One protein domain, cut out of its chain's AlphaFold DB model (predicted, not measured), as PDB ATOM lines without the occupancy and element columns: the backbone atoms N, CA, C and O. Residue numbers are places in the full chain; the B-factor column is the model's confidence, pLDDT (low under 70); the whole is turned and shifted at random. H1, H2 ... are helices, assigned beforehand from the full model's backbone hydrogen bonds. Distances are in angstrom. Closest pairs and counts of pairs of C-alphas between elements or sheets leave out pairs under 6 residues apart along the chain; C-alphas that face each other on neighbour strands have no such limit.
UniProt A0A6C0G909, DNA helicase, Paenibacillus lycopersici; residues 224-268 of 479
ATOM      1  N   PRO A 224     204.462 166.762 278.930       93.88
ATOM      2  CA  PRO A 224     204.598 166.450 277.510       93.88
ATOM      3  C   PRO A 224     205.025 167.657 276.659       93.88
ATOM      4  O   PRO A 224     205.256 167.500 275.455       93.88
ATOM      5  N   SER A 225     205.130 168.855 277.244       93.38
ATOM      6  CA  SER A 225     205.313 170.118 276.518       93.38
ATOM      7  C   SER A 225     206.533 170.111 275.595       93.38
ATOM      8  O   SER A 225     206.456 170.555 274.449       93.38
ATOM      9  N   HIS A 226     207.655 169.549 276.050       92.50
ATOM     10  CA  HIS A 226     208.884 169.464 275.263       92.50
ATOM     11  C   HIS A 226     208.714 168.604 273.999       92.50
ATOM     12  O   HIS A 226     209.155 168.983 272.906       92.50
ATOM     13  N   LEU A 227     208.048 167.456 274.135       92.81
ATOM     14  CA  LEU A 227     207.832 166.522 273.033       92.81
ATOM     15  C   LEU A 227     206.820 167.064 272.028       92.81
ATOM     16  O   LEU A 227     207.055 166.977 270.822       92.81
ATOM     17  N   LEU A 228     205.738 167.681 272.507       92.62
ATOM     18  CA  LEU A 228     204.734 168.314 271.651       92.62
ATOM     19  C   LEU A 228     205.328 169.479 270.852       92.62
ATOM     20  O   LEU A 228     205.139 169.552 269.636       92.62
ATOM     21  N   ARG A 229     206.151 170.319 271.490       90.31
ATOM     22  CA  ARG A 229     206.904 171.379 270.805       90.31
ATOM     23  C   ARG A 229     207.829 170.811 269.732       90.31
ATOM     24  O   ARG A 229     207.889 171.321 268.615       90.31
ATOM     25  N   THR A 230     208.559 169.745 270.056       90.81
ATOM     26  CA  THR A 230     209.499 169.111 269.122       90.81
ATOM     27  C   THR A 230     208.779 168.506 267.920       90.81
ATOM     28  O   THR A 230     209.236 168.690 266.793       90.81
ATOM     29  N   MET A 231     207.624 167.872 268.135       89.44
ATOM     30  CA  MET A 231     206.764 167.366 267.063       89.44
ATOM     31  C   MET A 231     206.294 168.491 266.126       89.44
ATOM     32  O   MET A 231     206.235 168.302 264.912       89.44
ATOM     33  N   GLY A 232     206.022 169.683 266.666       87.62
ATOM     34  CA  GLY A 232     205.600 170.853 265.892       87.62
ATOM     35  C   GLY A 232     206.662 171.428 264.942       87.62
ATOM     36  O   GLY A 232     206.299 172.048 263.946       87.62
ATOM     37  N   LYS A 233     207.964 171.193 265.182       87.25
ATOM     38  CA  LYS A 233     209.071 171.814 264.417       87.25
ATOM     39  C   LYS A 233     209.072 171.492 262.916       87.25
ATOM     40  O   LYS A 233     209.651 172.246 262.140       87.25
ATOM     41  N   GLY A 234     208.449 170.386 262.505       88.25
ATOM     42  CA  GLY A 234     208.332 169.993 261.095       88.25
ATOM     43  C   GLY A 234     207.263 170.758 260.306       88.25
ATOM     44  O   GLY A 234     207.163 170.588 259.092       88.25
ATOM     45  N   TYR A 235     206.463 171.592 260.973       91.81
ATOM     46  CA  TYR A 235     205.315 172.277 260.388       91.81
ATOM     47  C   TYR A 235     205.501 173.795 260.403       91.81
ATOM     48  O   TYR A 235     206.180 174.361 261.256       91.81
ATOM     49  N   ARG A 236     204.860 174.488 259.454       91.00
ATOM     50  CA  ARG A 236     204.876 175.961 259.390       91.00
ATOM     51  C   ARG A 236     204.145 176.610 260.571       91.00
ATOM     52  O   ARG A 236     204.504 177.726 260.955       91.00
ATOM     53  N   SER A 237     203.101 175.945 261.063       89.75
ATOM     54  CA  SER A 237     202.224 176.368 262.157       89.75
ATOM     55  C   SER A 237     201.416 175.175 262.671       89.75
ATOM     56  O   SER A 237     200.997 174.342 261.863       89.75
ATOM     57  N   THR A 238     201.116 175.155 263.969       89.75
ATOM     58  CA  THR A 238     200.220 174.178 264.606       89.75
ATOM     59  C   THR A 238     199.045 174.918 265.234       89.75
ATOM     60  O   THR A 238     199.244 175.915 265.922       89.75
ATOM     61  N   VAL A 239     197.819 174.452 264.985       91.19
ATOM     62  CA  VAL A 239     196.594 175.064 265.517       91.19
ATOM     63  C   VAL A 239     195.913 174.068 266.445       91.19
ATOM     64  O   VAL A 239     195.491 173.000 266.007       91.19
ATOM     65  N   PHE A 240     195.797 174.433 267.720       91.44
ATOM     66  CA  PHE A 240     195.051 173.671 268.717       91.44
ATOM     67  C   PHE A 240     193.677 174.310 268.916       91.44
ATOM     68  O   PHE A 240     193.578 175.501 269.201       91.44
ATOM     69  N   PHE A 241     192.615 173.520 268.763       91.19
ATOM     70  CA  PHE A 241     191.237 173.984 268.893       91.19
ATOM     71  C   PHE A 241     190.450 173.048 269.806       91.19
ATOM     72  O   PHE A 241     190.409 171.840 269.581       91.19
ATOM     73  N   SER A 242     189.824 173.602 270.842       88.75
ATOM     74  CA  SER A 242     188.889 172.882 271.706       88.75
ATOM     75  C   SER A 242     188.002 173.871 272.461       88.75
ATOM     76  O   SER A 242     188.419 174.983 272.782       88.75
ATOM     77  N   ALA A 243     186.774 173.446 272.761       83.00
ATOM     78  CA  ALA A 243     185.808 174.221 273.533       83.00
ATOM     79  C   ALA A 243     186.135 174.280 275.038       83.00
ATOM     80  O   ALA A 243     185.558 175.091 275.754       83.00
ATOM     81  N   THR A 244     187.039 173.428 275.536       84.38
ATOM     82  CA  THR A 244     187.324 173.295 276.976       84.38
ATOM     83  C   THR A 244     188.785 173.576 277.340       84.38
ATOM     84  O   THR A 244     189.277 173.090 278.355       84.38
ATOM     85  N   LEU A 245     189.490 174.403 276.553       87.25
ATOM     86  CA  LEU A 245     190.853 174.874 276.867       87.25
ATOM     87  C   LEU A 245     190.854 175.935 277.981       87.25
ATOM     88  O   LEU A 245     191.256 177.076 277.780       87.25
ATOM     89  N   THR A 246     190.356 175.574 279.163       85.12
ATOM     90  CA  THR A 246     190.254 176.465 280.324       85.12
ATOM     91  C   THR A 246     190.863 175.800 281.568       85.12
ATOM     92  O   THR A 246     190.460 174.687 281.904       85.12
ATOM     93  N   PRO A 247     191.799 176.458 282.280       89.19
ATOM     94  CA  PRO A 247     192.378 177.764 281.965       89.19
ATOM     95  C   PRO A 247     193.368 177.671 280.798       89.19
ATOM     96  O   PRO A 247     194.127 176.711 280.682       89.19
ATOM     97  N   LEU A 248     193.374 178.689 279.941       89.44
ATOM     98  CA  LEU A 248     194.152 178.679 278.701       89.44
ATOM     99  C   LEU A 248     195.662 178.581 278.949       89.44
ATOM    100  O   LEU A 248     196.343 177.846 278.242       89.44
ATOM    101  N   SER A 249     196.164 179.233 280.000       89.50
ATOM    102  CA  SER A 249     197.578 179.180 280.392       89.50
ATOM    103  C   SER A 249     198.058 177.756 280.682       89.50
ATOM    104  O   SER A 249     199.119 177.365 280.214       89.50
ATOM    105  N   TYR A 250     197.249 176.948 281.376       92.56
ATOM    106  CA  TYR A 250     197.572 175.546 281.652       92.56
ATOM    107  C   TYR A 250     197.749 174.745 280.358       92.56
ATOM    108  O   TYR A 250     198.721 174.007 280.207       92.56
ATOM    109  N   TYR A 251     196.834 174.907 279.399       92.50
ATOM    110  CA  TYR A 251     196.936 174.202 278.123       92.50
ATOM    111  C   TYR A 251     198.081 174.724 277.263       92.50
ATOM    112  O   TYR A 251     198.759 173.918 276.640       92.50
ATOM    113  N   MET A 252     198.331 176.034 277.244       91.62
ATOM    114  CA  MET A 252     199.485 176.597 276.544       91.62
ATOM    115  C   MET A 252     200.791 176.013 277.092       91.62
ATOM    116  O   MET A 252     201.613 175.542 276.309       91.62
ATOM    117  N   ASP A 253     200.940 175.937 278.415       91.50
ATOM    118  CA  ASP A 253     202.104 175.315 279.043       91.50
ATOM    119  C   ASP A 253     202.247 173.846 278.633       91.50
ATOM    120  O   ASP A 253     203.295 173.439 278.134       91.50
ATOM    121  N   MET A 254     201.185 173.048 278.804       92.75
ATOM    122  CA  MET A 254     201.223 171.604 278.543       92.75
ATOM    123  C   MET A 254     201.392 171.260 277.064       92.75
ATOM    124  O   MET A 254     201.991 170.237 276.747       92.75
ATOM    125  N   LEU A 255     200.903 172.104 276.153       92.50
ATOM    126  CA  LEU A 255     201.048 171.918 274.707       92.50
ATOM    127  C   LEU A 255     202.410 172.383 274.177       92.50
ATOM    128  O   LEU A 255     202.678 172.242 272.985       92.50
ATOM    129  N   GLY A 256     203.282 172.898 275.048       90.62
ATOM    130  CA  GLY A 256     204.595 173.377 274.646       90.62
ATOM    131  C   GLY A 256     204.517 174.699 273.910       90.62
ATOM    132  O   GLY A 256     205.151 174.848 272.874       90.62
ATOM    133  N   SER A 257     203.762 175.658 274.442       87.06
ATOM    134  CA  SER A 257     203.832 177.049 274.004       87.06
ATOM    135  C   SER A 257     205.114 177.719 274.509       87.06
ATOM    136  O   SER A 257     205.596 177.412 275.599       87.06
ATOM    137  N   ASP A 258     205.717 178.600 273.708       76.56
ATOM    138  CA  ASP A 258     206.819 179.491 274.121       76.56
ATOM    139  C   ASP A 258     206.314 180.797 274.777       76.56
ATOM    140  O   ASP A 258     207.112 181.679 275.091       76.56
ATOM    141  N   GLY A 259     204.999 180.930 274.997       70.19
ATOM    142  CA  GLY A 259     204.351 182.047 275.696       70.19
ATOM    143  C   GLY A 259     204.312 183.350 274.893       70.19
ATOM    144  O   GLY A 259     203.240 183.840 274.565       70.19
ATOM    145  N   GLU A 260     205.476 183.895 274.549       65.38
ATOM    146  CA  GLU A 260     205.632 185.224 273.932       65.38
ATOM    147  C   GLU A 260     205.395 185.228 272.412       65.38
ATOM    148  O   GLU A 260     205.029 186.249 271.832       65.38
ATOM    149  N   ALA A 261     205.618 184.093 271.743       71.88
ATOM    150  CA  ALA A 261     205.495 183.974 270.286       71.88
ATOM    151  C   ALA A 261     204.154 183.382 269.826       71.88
ATOM    152  O   ALA A 261     203.816 183.470 268.641       71.88
ATOM    153  N   ASP A 262     203.404 182.777 270.747       84.88
ATOM    154  CA  ASP A 262     202.206 182.015 270.426       84.88
ATOM    155  C   ASP A 262     200.945 182.816 270.721       84.88
ATOM    156  O   ASP A 262     200.782 183.436 271.771       84.88
ATOM    157  N   TYR A 263     200.014 182.768 269.777       85.12
ATOM    158  CA  TYR A 263     198.752 183.481 269.879       85.12
ATOM    159  C   TYR A 263     197.690 182.585 270.497       85.12
ATOM    160  O   TYR A 263     197.597 181.395 270.193       85.12
ATOM    161  N   SER A 264     196.829 183.191 271.305       87.00
ATOM    162  CA  SER A 264     195.634 182.538 271.807       87.00
ATOM    163  C   SER A 264     194.405 183.371 271.460       87.00
ATOM    164  O   SER A 264     194.439 184.603 271.473       87.00
ATOM    165  N   VAL A 265     193.329 182.693 271.071       88.69
ATOM    166  CA  VAL A 265     192.069 183.325 270.677       88.69
ATOM    167  C   VAL A 265     190.944 182.612 271.405       88.69
ATOM    168  O   VAL A 265     190.809 181.395 271.306       88.69
ATOM    169  N   VAL A 266     190.127 183.384 272.118       87.25
ATOM    170  CA  VAL A 266     188.885 182.903 272.725       87.25
ATOM    171  C   VAL A 266     187.733 183.517 271.948       87.25
ATOM    172  O   VAL A 266     187.587 184.738 271.899       87.25
ATOM    173  N   ILE A 267     186.933 182.664 271.318       88.00
ATOM    174  CA  ILE A 267     185.723 183.081 270.615       88.00
ATOM    175  C   ILE A 267     184.578 183.050 271.636       88.00
ATOM    176  O   ILE A 267     184.404 182.020 272.290       88.00
ATOM    177  N   PRO A 268     183.824 184.151 271.819       83.62
ATOM    178  CA  PRO A 268     182.709 184.172 272.756       83.62
ATOM    179  C   PRO A 268     181.624 183.178 272.335       83.62
ATOM    180  O   PRO A 268     181.431 182.920 271.144       83.62
TER     181      PRO A 268
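Overview. This is residues 224 to 268 of the 479 residues of the protein "DNA helicase" of Paenibacillus lycopersici (UniProt A0A6C0G909). There is little regular structure here: two short helices make a corner, roughly an L, where H1 begins and H2 ends, and a long loop, residues 233 to 247, swings from the far end of H1 to the far end of H2. After H2 the tail, residues 255 to 268, turns back and runs out along the long axis. The printed part has 45 residues with two named helices, H1 then H2, and no named strand; the class is all helix, with only 15 residues in named elements. It is compact, with a radius of gyration of the C-alphas of 10.6 A, and elongated, spanning 31 by 20 by 19 A.

Along the chain. H1, residues 225 to 232, begins at C-alpha 225 (205.313, 170.118, 276.518) and is 10.7 A long. H2, residues 248 to 254, is 10.0 A long and ends at C-alpha 254 (201.223, 171.604, 278.543).

Arrangement. H1 and H2 are close but not clearly touching; their closest C-alphas, of Ser 225 and Met 254, are 4.8 A apart. Their lines are about perpendicular, at 85 degrees. In both helices every O i to N i+4 pair is within hydrogen-bond range.

Size, cuts and confidence. The C-alphas farthest apart, of Gly 234 and Pro 268, are 31.5 A apart. The printed part has no cut, and the link from H1 to H2 is long. Mean pLDDT of the printed part is 87.8; residue 260 is under 70.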